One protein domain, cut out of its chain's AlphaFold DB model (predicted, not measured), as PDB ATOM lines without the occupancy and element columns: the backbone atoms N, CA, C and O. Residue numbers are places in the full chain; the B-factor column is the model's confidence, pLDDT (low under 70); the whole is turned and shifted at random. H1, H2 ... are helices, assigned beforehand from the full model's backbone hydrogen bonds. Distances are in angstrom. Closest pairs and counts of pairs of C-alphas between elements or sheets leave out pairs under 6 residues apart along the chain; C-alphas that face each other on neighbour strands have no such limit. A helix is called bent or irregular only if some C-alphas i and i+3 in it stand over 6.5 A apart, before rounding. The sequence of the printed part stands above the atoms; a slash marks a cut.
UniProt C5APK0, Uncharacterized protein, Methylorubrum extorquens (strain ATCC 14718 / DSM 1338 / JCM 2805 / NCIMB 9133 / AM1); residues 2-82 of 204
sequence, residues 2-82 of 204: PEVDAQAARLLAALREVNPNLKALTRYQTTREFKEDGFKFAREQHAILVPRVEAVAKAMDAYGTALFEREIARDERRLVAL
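AT A GLANCE: This is residues 2 to 82 of the 204 residues of an uncharacterized protein of Methylorubrum extorquens (strain ATCC 14718 / DSM 1338 / JCM 2805 / NCIMB 9133 / AM1) (UniProt C5APK0). The long helix H3 makes the length of a narrow rod, and H1 runs beside it the opposite way, the chain folding back at one end through the four-residue H2. Residues 71 to 82, of which 71 to 81 belong to H3, stick out at the other end. The printed part has 81 residues with three named helices, in the order H1, H2, H3, and no named strand: the class is all helix. It is extended, with a radius of gyration of the C-alphas of 19.4 A, and spans 68 by 20 by 15 A.

HOW THE PARTS SIT: H3, residues 40 to 81, touches H1, residues 2 to 31, at a shallow tilt of 28 degrees, opposite ways. Their closest C-alphas, those of Leu 11 and Ala 59, are 4.9 A apart. H2, residues 34 to 37, touches H3 only at the corner, and only just, with 3 pairs of C-alphas within 8 A. H3 touches H2 with residues 40 to 42 alone; the closest C-alphas of the two, those of Phe 34 and Lys 40, are 7.5 A apart. H1 and H2 are close but not clearly touching, with the C-alphas of Tyr 28 and Phe 34 at 6.8 A. O i to N i+4 pairs are within hydrogen-bond range for 34 of 38 in H3 and 22 of 26 in H1; H2 is too short for such a pair.

IN THESE COORDINATES: H3 is 62.2 A long, from C-alpha 40 at (74.256, -46.260, 73.573) to C-alpha 81 at (37.672, -4.439, 101.476), with a kink of 41 degrees near residue 48. It is neither bent nor irregular, but only just: C-alphas 44 and 47 are 6.3 A apart. H1, 44.0 A long, begins at C-alpha 2 (50.993, -9.697, 83.958) and has a kink of 31 degrees near residue 19. H1 is irregular, with C-alphas 3 and 6 at 7.4 A. H2 is 5.3 A long.

THE WHOLE: The two C-alphas farthest apart, of Glu 36 and Leu 82, are 68.2 A apart. Both links, H1 to H2 and H2 to H3, are tight. The printed part has no cut. Its mean pLDDT is 93.2, and no printed residue is under 70.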
ATOM      1  N   PRO A   2      49.614 -10.186  84.041       81.81
ATOM      2  CA  PRO A   2      50.993  -9.697  83.958       81.81
ATOM      3  C   PRO A   2      51.929 -10.231  85.049       81.81
ATOM      4  O   PRO A   2      53.103 -10.473  84.786       81.81
ATOM      5  N   GLU A   3      51.403 -10.476  86.251       79.62
ATOM      6  CA  GLU A   3      52.162 -10.954  87.412       79.62
ATOM      7  C   GLU A   3      52.673 -12.398  87.262       79.62
ATOM      8  O   GLU A   3      53.612 -12.796  87.946       79.62
ATOM      9  N   VAL A   4      52.073 -13.191  86.367       91.69
ATOM     10  CA  VAL A   4      52.378 -14.623  86.189       91.69
ATOM     11  C   VAL A   4      52.855 -14.939  84.765       91.69
ATOM     12  O   VAL A   4      53.586 -15.909  84.561       91.69
ATOM     13  N   ASP A   5      52.506 -14.104  83.778       91.50
ATOM     14  CA  ASP A   5      52.759 -14.351  82.350       91.50
ATOM     15  C   ASP A   5      54.238 -14.650  82.047       91.50
ATOM     16  O   ASP A   5      54.545 -15.568  81.284       91.50
ATOM     17  N   ALA A   6      55.169 -13.939  82.691       93.06
ATOM     18  CA  ALA A   6      56.602 -14.163  82.500       93.06
ATOM     19  C   ALA A   6      57.058 -15.554  82.978       93.06
ATOM     20  O   ALA A   6      57.849 -16.212  82.298       93.06
ATOM     21  N   GLN A   7      56.556 -16.030  84.125       95.06
ATOM     22  CA  GLN A   7      56.903 -17.365  84.629       95.06
ATOM     23  C   GLN A   7      56.186 -18.464  83.839       95.06
ATOM     24  O   GLN A   7      56.789 -19.493  83.544       95.06
ATOM     25  N   ALA A   8      54.945 -18.217  83.406       93.81
ATOM     26  CA  ALA A   8      54.209 -19.120  82.522       93.81
ATOM     27  C   ALA A   8      54.948 -19.328  81.190       93.81
ATOM     28  O   ALA A   8      55.104 -20.458  80.726       93.81
ATOM     29  N   ALA A   9      55.463 -18.245  80.595       95.88
ATOM     30  CA  ALA A   9      56.246 -18.299  79.365       95.88
ATOM     31  C   ALA A   9      57.555 -19.089  79.543       95.88
ATOM     32  O   ALA A   9      57.909 -19.889  78.677       95.88
ATOM     33  N   ARG A  10      58.248 -18.915  80.678       94.75
ATOM     34  CA  ARG A  10      59.464 -19.679  81.015       94.75
ATOM     35  C   ARG A  10      59.183 -21.169  81.186       94.75
ATOM     36  O   ARG A  10      59.925 -21.985  80.646       94.75
ATOM     37  N   LEU A  11      58.098 -21.525  81.875       97.12
ATOM     38  CA  LEU A  11      57.669 -22.918  82.004       97.12
ATOM     39  C   LEU A  11      57.333 -23.527  80.638       97.12
ATOM     40  O   LEU A  11      57.811 -24.612  80.311       97.12
ATOM     41  N   LEU A  12      56.570 -22.814  79.807       97.19
ATOM     42  CA  LEU A  12      56.242 -23.268  78.457       97.19
ATOM     43  C   LEU A  12      57.499 -23.482  77.601       97.19
ATOM     44  O   LEU A  12      57.572 -24.466  76.865       97.19
ATOM     45  N   ALA A  13      58.483 -22.584  77.690       97.00
ATOM     46  CA  ALA A  13      59.753 -22.721  76.985       97.00
ATOM     47  C   ALA A  13      60.519 -23.976  77.440       97.00
ATOM     48  O   ALA A  13      60.856 -24.810  76.600       97.00
ATOM     49  N   ALA A  14      60.687 -24.180  78.750       95.88
ATOM     50  CA  ALA A  14      61.370 -25.358  79.293       95.88
ATOM     51  C   ALA A  14      60.675 -26.675  78.890       95.88
ATOM     52  O   ALA A  14      61.323 -27.643  78.487       95.88
ATOM     53  N   LEU A  15      59.336 -26.705  78.918       96.44
ATOM     54  CA  LEU A  15      58.556 -27.862  78.468       96.44
ATOM     55  C   LEU A  15      58.744 -28.139  76.970       96.44
ATOM     56  O   LEU A  15      58.849 -29.295  76.556       96.44
ATOM     57  N   ARG A  16      58.814 -27.091  76.140       96.81
ATOM     58  CA  ARG A  16      59.091 -27.227  74.702       96.81
ATOM     59  C   ARG A  16      60.493 -27.765  74.432       96.81
ATOM     60  O   ARG A  16      60.652 -28.528  73.485       96.81
ATOM     61  N   GLU A  17      61.472 -27.420  75.262       94.94
ATOM     62  CA  GLU A  17      62.850 -27.906  75.138       94.94
ATOM     63  C   GLU A  17      63.016 -29.378  75.544       94.94
ATOM     64  O   GLU A  17      63.788 -30.099  74.910       94.94
ATOM     65  N   VAL A  18      62.295 -29.860  76.566       95.50
ATOM     66  CA  VAL A  18      62.404 -31.265  77.013       95.50
ATOM     67  C   VAL A  18      61.589 -32.236  76.146       95.50
ATOM     68  O   VAL A  18      61.961 -33.401  75.990       95.50
ATOM     69  N   ASN A  19      60.484 -31.771  75.549       95.19
ATOM     70  CA  ASN A  19      59.524 -32.619  74.834       95.19
ATOM     71  C   ASN A  19      60.144 -33.461  73.693       95.19
ATOM     72  O   ASN A  19      59.824 -34.648  73.602       95.19
ATOM     73  N   PRO A  20      61.052 -32.939  72.841       94.81
ATOM     74  CA  PRO A  20      61.700 -33.748  71.809       94.81
ATOM     75  C   PRO A  20      62.522 -34.914  72.376       94.81
ATOM     76  O   PRO A  20      62.451 -36.014  71.831       94.81
ATOM     77  N   ASN A  21      63.252 -34.713  73.482       93.31
ATOM     78  CA  ASN A  21      64.033 -35.781  74.118       93.31
ATOM     79  C   ASN A  21      63.124 -36.866  74.689       93.31
ATOM     80  O   ASN A  21      63.394 -38.048  74.488       93.31
ATOM     81  N   LEU A  22      62.028 -36.472  75.346       93.50
ATOM     82  CA  LEU A  22      61.043 -37.426  75.856       93.50
ATOM     83  C   LEU A  22      60.444 -38.252  74.716       93.50
ATOM     84  O   LEU A  22      60.445 -39.474  74.794       93.50
ATOM     85  N   LYS A  23      60.030 -37.614  73.612       94.94
ATOM     86  CA  LYS A  23      59.523 -38.323  72.425       94.94
ATOM     87  C   LYS A  23      60.544 -39.296  71.837       94.94
ATOM     88  O   LYS A  23      60.175 -40.413  71.480       94.94
ATOM     89  N   ALA A  24      61.809 -38.889  71.734       93.19
ATOM     90  CA  ALA A  24      62.870 -39.737  71.199       93.19
ATOM     91  C   ALA A  24      63.143 -40.950  72.106       93.19
ATOM     92  O   ALA A  24      63.232 -42.070  71.612       93.19
ATOM     93  N   LEU A  25      63.187 -40.751  73.427       93.00
ATOM     94  CA  LEU A  25      63.353 -41.830  74.403       93.00
ATOM     95  C   LEU A  25      62.148 -42.775  74.442       93.00
ATOM     96  O   LEU A  25      62.332 -43.990  74.483       93.00
ATOM     97  N   THR A  26      60.924 -42.245  74.363       94.19
ATOM     98  CA  THR A  26      59.713 -43.066  74.242       94.19
ATOM     99  C   THR A  26      59.765 -43.911  72.976       94.19
ATOM    100  O   THR A  26      59.541 -45.116  73.052       94.19
ATOM    101  N   ARG A  27      60.122 -43.321  71.825       95.88
ATOM    102  CA  ARG A  27      60.285 -44.072  70.573       95.88
ATOM    103  C   ARG A  27      61.304 -45.196  70.747       95.88
ATOM    104  O   ARG A  27      60.937 -46.347  70.553       95.88
ATOM    105  N   TYR A  28      62.511 -44.861  71.186       94.69
ATOM    106  CA  TYR A  28      63.614 -45.793  71.415       94.69
ATOM    107  C   TYR A  28      63.235 -46.969  72.337       94.69
ATOM    108  O   TYR A  28      63.599 -48.122  72.094       94.69
ATOM    109  N   GLN A  29      62.437 -46.703  73.376       93.38
ATOM    110  CA  GLN A  29      61.882 -47.744  74.238       93.38
ATOM    111  C   GLN A  29      60.853 -48.617  73.499       93.38
ATOM    112  O   GLN A  29      60.909 -49.845  73.589       93.38
ATOM    113  N   THR A  30      59.915 -48.003  72.771       95.94
ATOM    114  CA  THR A  30      58.828 -48.716  72.073       95.94
ATOM    115  C   THR A  30      59.309 -49.567  70.897       95.94
ATOM    116  O   THR A  30      58.798 -50.668  70.703       95.94
ATOM    117  N   THR A  31      60.315 -49.106  70.150       96.31
ATOM    118  CA  THR A  31      60.917 -49.828  69.015       96.31
ATOM    119  C   THR A  31      61.948 -50.865  69.453       96.31
ATOM    120  O   THR A  31      62.341 -51.706  68.654       96.31
ATOM    121  N   ARG A  32      62.339 -50.863  70.735       94.56
ATOM    122  CA  ARG A  32      63.353 -51.754  71.318       94.56
ATOM    123  C   ARG A  32      64.749 -51.612  70.703       94.56
ATOM    124  O   ARG A  32      65.555 -52.531  70.836       94.56
ATOM    125  N   GLU A  33      65.057 -50.447  70.136       93.94
ATOM    126  CA  GLU A  33      66.376 -50.105  69.570       93.94
ATOM    127  C   GLU A  33      67.522 -50.325  70.581       93.94
ATOM    128  O   GLU A  33      68.629 -50.692  70.200       93.94
ATOM    129  N   PHE A  34      67.234 -50.243  71.886       92.88
ATOM    130  CA  PHE A  34      68.194 -50.547  72.955       92.88
ATOM    131  C   PHE A  34      68.792 -51.957  72.921       92.88
ATOM    132  O   PHE A  34      69.856 -52.191  73.498       92.88
ATOM    133  N   LYS A  35      68.098 -52.917  72.298       94.31
ATOM    134  CA  LYS A  35      68.607 -54.283  72.126       94.31
ATOM    135  C   LYS A  35      69.666 -54.368  71.032       94.31
ATOM    136  O   LYS A  35      70.471 -55.291  71.060       94.31
ATOM    137  N   GLU A  36      69.646 -53.432  70.090       95.00
ATOM    138  CA  GLU A  36      70.532 -53.400  68.927       95.00
ATOM    139  C   GLU A  36      71.781 -52.564  69.211       95.00
ATOM    140  O   GLU A  36      72.887 -52.963  68.855       95.00
ATOM    141  N   ASP A  37      71.629 -51.430  69.903       94.69
ATOM    142  CA  ASP A  37      72.720 -50.476  70.143       94.69
ATOM    143  C   ASP A  37      73.408 -50.619  71.518       94.69
ATOM    144  O   ASP A  37      74.318 -49.852  71.848       94.69
ATOM    145  N   GLY A  38      72.961 -51.563  72.353       93.75
ATOM    146  CA  GLY A  38      73.511 -51.779  73.691       93.75
ATOM    147  C   GLY A  38      73.385 -50.557  74.610       93.75
ATOM    148  O   GLY A  38      74.335 -50.202  75.321       93.75
ATOM    149  N   PHE A  39      72.230 -49.886  74.597       92.69
ATOM    150  CA  PHE A  39      71.936 -48.711  75.428       92.69
ATOM    151  C   PHE A  39      72.798 -47.479  75.122       92.69
ATOM    152  O   PHE A  39      72.969 -46.614  75.988       92.69
ATOM    153  N   LYS A  40      73.388 -47.388  73.929       94.38
ATOM    154  CA  LYS A  40      74.256 -46.260  73.573       94.38
ATOM    155  C   LYS A  40      73.463 -44.953  73.530       94.38
ATOM    156  O   LYS A  40      73.824 -44.017  74.245       94.38
ATOM    157  N   PHE A  41      72.350 -44.918  72.798       92.81
ATOM    158  CA  PHE A  41      71.509 -43.725  72.697       92.81
ATOM    159  C   PHE A  41      71.000 -43.265  74.071       92.81
ATOM    160  O   PHE A  41      71.097 -42.087  74.410       92.81
ATOM    161  N   ALA A  42      70.526 -44.190  74.912       90.25
ATOM    162  CA  ALA A  42      70.046 -43.853  76.255       90.25
ATOM    163  C   ALA A  42      71.125 -43.187  77.129       90.25
ATOM    164  O   ALA A  42      70.834 -42.220  77.836       90.25
ATOM    165  N   ARG A  43      72.373 -43.674  77.065       91.44
ATOM    166  CA  ARG A  43      73.504 -43.094  77.807       91.44
ATOM    167  C   ARG A  43      73.843 -41.686  77.324       91.44
ATOM    168  O   ARG A  43      74.054 -40.805  78.150       91.44
ATOM    169  N   GLU A  44      73.838 -41.461  76.013       92.75
ATOM    170  CA  GLU A  44      74.071 -40.136  75.424       92.75
ATOM    171  C   GLU A  44      72.958 -39.143  75.792       92.75
ATOM    172  O   GLU A  44      73.229 -37.984  76.109       92.75
ATOM    173  N   GLN A  45      71.702 -39.601  75.828       91.50
ATOM    174  CA  GLN A  45      70.575 -38.763  76.232       91.50
ATOM    175  C   GLN A  45      70.581 -38.419  77.725       91.50
ATOM    176  O   GLN A  45      70.035 -37.380  78.089       91.50
ATOM    177  N   HIS A  46      71.187 -39.234  78.596       86.50
ATOM    178  CA  HIS A  46      71.151 -39.013  80.047       86.50
ATOM    179  C   HIS A  46      71.721 -37.642  80.450       86.50
ATOM    180  O   HIS A  46      71.059 -36.884  81.159       86.50
ATOM    181  N   ALA A  47      72.897 -37.281  79.921       88.50
ATOM    182  CA  ALA A  47      73.550 -35.998  80.198       88.50
ATOM    183  C   ALA A  47      72.772 -34.781  79.658       88.50
ATOM    184  O   ALA A  47      72.974 -33.662  80.122       88.50
ATOM    185  N   ILE A  48      71.876 -34.989  78.687       91.06
ATOM    186  CA  ILE A  48      71.039 -33.941  78.086       91.06
ATOM    187  C   ILE A  48      69.700 -33.834  78.822       91.06
ATOM    188  O   ILE A  48      69.197 -32.734  79.050       91.06
ATOM    189  N   LEU A  49      69.106 -34.974  79.176       91.88
ATOM    190  CA  LEU A  49      67.777 -35.045  79.766       91.88
ATOM    191  C   LEU A  49      67.769 -34.518  81.198       91.88
ATOM    192  O   LEU A  49      66.872 -33.748  81.531       91.88
ATOM    193  N   VAL A  50      68.747 -34.907  82.024       91.12
ATOM    194  CA  VAL A  50      68.773 -34.533  83.447       91.12
ATOM    195  C   VAL A  50      68.730 -33.005  83.625       91.12
ATOM    196  O   VAL A  50      67.772 -32.534  84.239       91.12
ATOM    197  N   PRO A  51      69.616 -32.201  82.998       93.50
ATOM    198  CA  PRO A  51      69.555 -30.743  83.128       93.50
ATOM    199  C   PRO A  51      68.251 -30.126  82.598       93.50
ATOM    200  O   PRO A  51      67.768 -29.132  83.137       93.50
ATOM    201  N   ARG A  52      67.649 -30.703  81.548       94.44
ATOM    202  CA  ARG A  52      66.375 -30.209  80.989       94.44
ATOM    203  C   ARG A  52      65.199 -30.489  81.920       94.44
ATOM    204  O   ARG A  52      64.335 -29.631  82.081       94.44
ATOM    205  N   VAL A  53      65.166 -31.662  82.547       94.69
ATOM    206  CA  VAL A  53      64.153 -32.003  83.555       94.69
ATOM    207  C   VAL A  53      64.312 -31.120  84.791       94.69
ATOM    208  O   VAL A  53      63.318 -30.592  85.284       94.69
ATOM    209  N   GLU A  54      65.543 -30.879  85.247       94.12
ATOM    210  CA  GLU A  54      65.822 -29.941  86.343       94.12
ATOM    211  C   GLU A  54      65.376 -28.510  86.007       94.12
ATOM    212  O   GLU A  54      64.766 -27.836  86.840       94.12
ATOM    213  N   ALA A  55      65.612 -28.047  84.775       94.38
ATOM    214  CA  ALA A  55      65.148 -26.741  84.310       94.38
ATOM    215  C   ALA A  55      63.614 -26.640  84.294       94.38
ATOM    216  O   ALA A  55      63.064 -25.623  84.724       94.38
ATOM    217  N   VAL A  56      62.916 -27.696  83.859       96.12
ATOM    218  CA  VAL A  56      61.447 -27.776  83.935       96.12
ATOM    219  C   VAL A  56      60.977 -27.732  85.384       96.12
ATOM    220  O   VAL A  56      60.105 -26.926  85.696       96.12
ATOM    221  N   ALA A  57      61.570 -28.527  86.278       94.88
ATOM    222  CA  ALA A  57      61.208 -28.539  87.694       94.88
ATOM    223  C   ALA A  57      61.376 -27.149  88.330       94.88
ATOM    224  O   ALA A  57      60.465 -26.654  88.995       94.88
ATOM    225  N   LYS A  58      62.489 -26.465  88.045       94.50
ATOM    226  CA  LYS A  58      62.735 -25.088  88.496       94.50
ATOM    227  C   LYS A  58      61.715 -24.093  87.932       94.50
ATOM    228  O   LYS A  58      61.272 -23.195  88.643       94.50
ATOM    229  N   ALA A  59      61.343 -24.226  86.660       95.19
ATOM    230  CA  ALA A  59      60.345 -23.355  86.044       95.19
ATOM    231  C   ALA A  59      58.930 -23.612  86.594       95.19
ATOM    232  O   ALA A  59      58.161 -22.666  86.756       95.19
ATOM    233  N   MET A  60      58.597 -24.867  86.913       94.62
ATOM    234  CA  MET A  60      57.341 -25.237  87.572       94.62
ATOM    235  C   MET A  60      57.250 -24.628  88.972       94.62
ATOM    236  O   MET A  60      56.234 -24.016  89.289       94.62
ATOM    237  N   ASP A  61      58.314 -24.740  89.768       91.69
ATOM    238  CA  ASP A  61      58.405 -24.143  91.106       91.69
ATOM    239  C   ASP A  61      58.239 -22.613  91.068       91.69
ATOM    240  O   ASP A  61      57.413 -22.044  91.786       91.69
ATOM    241  N   ALA A  62      58.936 -21.940  90.145       92.94
ATOM    242  CA  ALA A  62      58.824 -20.491  89.966       92.94
ATOM    243  C   ALA A  62      57.416 -20.049  89.522       92.94
ATOM    244  O   ALA A  62      56.902 -19.033  89.993       92.94
ATOM    245  N   TYR A  63      56.780 -20.805  88.623       93.88
ATOM    246  CA  TYR A  63      55.408 -20.537  88.191       93.88
ATOM    247  C   TYR A  63      54.395 -20.761  89.323       93.88
ATOM    248  O   TYR A  63      53.538 -19.904  89.545       93.88
ATOM    249  N   GLY A  64      54.521 -21.859  90.075       91.31
ATOM    250  CA  GLY A  64      53.690 -22.142  91.247       91.31
ATOM    251  C   GLY A  64      53.821 -21.063  92.324       91.31
ATOM    252  O   GLY A  64      52.817 -20.564  92.828       91.31
ATOM    253  N   THR A  65      55.049 -20.616  92.588       90.69
ATOM    254  CA  THR A  65      55.341 -19.501  93.496       90.69
ATOM    255  C   THR A  65      54.637 -18.208  93.073       90.69
ATOM    256  O   THR A  65      53.983 -17.570  93.901       90.69
ATOM    257  N   ALA A  66      54.715 -17.841  91.789       92.06
ATOM    258  CA  ALA A  66      54.073 -16.635  91.266       92.06
ATOM    259  C   ALA A  66      52.536 -16.713  91.322       92.06
ATOM    260  O   ALA A  66      51.873 -15.729  91.658       92.06
ATOM    261  N   LEU A  67      51.956 -17.885  91.029       91.88
ATOM    262  CA  LEU A  67      50.519 -18.117  91.191       91.88
ATOM    263  C   LEU A  67      50.087 -17.938  92.648       91.88
ATOM    264  O   LEU A  67      49.134 -17.202  92.910       91.88
ATOM    265  N   PHE A  68      50.813 -18.552  93.581       90.31
ATOM    266  CA  PHE A  68      50.528 -18.439  95.006       90.31
ATOM    267  C   PHE A  68      50.592 -16.984  95.484       90.31
ATOM    268  O   PHE A  68      49.667 -16.507  96.134       90.31
ATOM    269  N   GLU A  69      51.654 -16.247  95.145       91.19
ATOM    270  CA  GLU A  69      51.820 -14.843  95.558       91.19
ATOM    271  C   GLU A  69      50.698 -13.959  95.031       91.19
ATOM    272  O   GLU A  69      50.154 -13.125  95.757       91.19
ATOM    273  N   ARG A  70      50.286 -14.188  93.783       92.06
ATOM    274  CA  ARG A  70      49.142 -13.496  93.206       92.06
ATOM    275  C   ARG A  70      47.850 -13.805  93.964       92.06
ATOM    276  O   ARG A  70      47.048 -12.895  94.181       92.06
ATOM    277  N   GLU A  71      47.603 -15.066  94.309       91.31
ATOM    278  CA  GLU A  71      46.405 -15.464  95.055       91.31
ATOM    279  C   GLU A  71      46.374 -14.845  96.450       91.31
ATOM    280  O   GLU A  71      45.348 -14.282  96.832       91.31
ATOM    281  N   ILE A  72      47.506 -14.849  97.159       93.19
ATOM    282  CA  ILE A  72      47.656 -14.148  98.437       93.19
ATOM    283  C   ILE A  72      47.364 -12.655  98.265       93.19
ATOM    284  O   ILE A  72      46.495 -12.136  98.959       93.19
ATOM    285  N   ALA A  73      47.987 -11.975  97.298       92.44
ATOM    286  CA  ALA A  73      47.774 -10.543  97.073       92.44
ATOM    287  C   ALA A  73      46.320 -10.207  96.692       92.44
ATOM    288  O   ALA A  73      45.780  -9.164  97.071       92.44
ATOM    289  N   ARG A  74      45.650 -11.083  95.931       92.69
ATOM    290  CA  ARG A  74      44.220 -10.946  95.615       92.69
ATOM    291  C   ARG A  74      43.370 -11.030  96.879       92.69
ATOM    292  O   ARG A  74      42.489 -10.191  97.066       92.69
ATOM    293  N   ASP A  75      43.621 -12.029  97.711       93.12
ATOM    294  CA  ASP A  75      42.843 -12.271  98.921       93.12
ATOM    295  C   ASP A  75      43.160 -11.255 100.027       93.12
ATOM    296  O   ASP A  75      42.260 -10.881 100.768       93.12
ATOM    297  N   GLU A  76      44.375 -10.712 100.092       94.00
ATOM    298  CA  GLU A  76      44.724  -9.573 100.953       94.00
ATOM    299  C   GLU A  76      43.944  -8.312 100.572       94.00
ATOM    300  O   GLU A  76      43.351  -7.667 101.437       94.00
ATOM    301  N   ARG A  77      43.868  -7.980  99.275       93.81
ATOM    302  CA  ARG A  77      43.034  -6.858  98.803       93.81
ATOM    303  C   ARG A  77      41.566  -7.062  99.167       93.81
ATOM    304  O   ARG A  77      40.896  -6.124  99.591       93.81
ATOM    305  N   ARG A  78      41.072  -8.296  99.029       92.25
ATOM    306  CA  ARG A  78      39.707  -8.659  99.419       92.25
ATOM    307  C   ARG A  78      39.502  -8.553 100.926       92.25
ATOM    308  O   ARG A  78      38.461  -8.069 101.348       92.25
ATOM    309  N   LEU A  79      40.490  -8.960 101.722       93.19
ATOM    310  CA  LEU A  79      40.458  -8.841 103.173       93.19
ATOM    311  C   LEU A  79      40.263  -7.382 103.578       93.19
ATOM    312  O   LEU A  79      39.334  -7.105 104.324       93.19
ATOM    313  N   VAL A  80      41.072  -6.467 103.028       92.81
ATOM    314  CA  VAL A  80      41.003  -5.020 103.307       92.81
ATOM    315  C   VAL A  80      39.636  -4.425 102.964       92.81
ATOM    316  O   VAL A  80      39.165  -3.555 103.688       92.81
ATOM    317  N   ALA A  81      38.986  -4.912 101.904       93.12
ATOM    318  CA  ALA A  81      37.672  -4.439 101.476       93.12
ATOM    319  C   ALA A  81      36.501  -4.922 102.359       93.12
ATOM    320  O   ALA A  81      35.403  -4.378 102.256       93.12
ATOM    321  N   LEU A  82      36.702  -5.939 103.208       92.88
ATOM    322  CA  LEU A  82      35.658  -6.456 104.099       92.88
ATOM    323  C   LEU A  82      35.605  -5.671 105.423       92.88
ATOM    324  O   LEU A  82      36.666  -5.305 105.933       92.88
TER     325      LEU A  82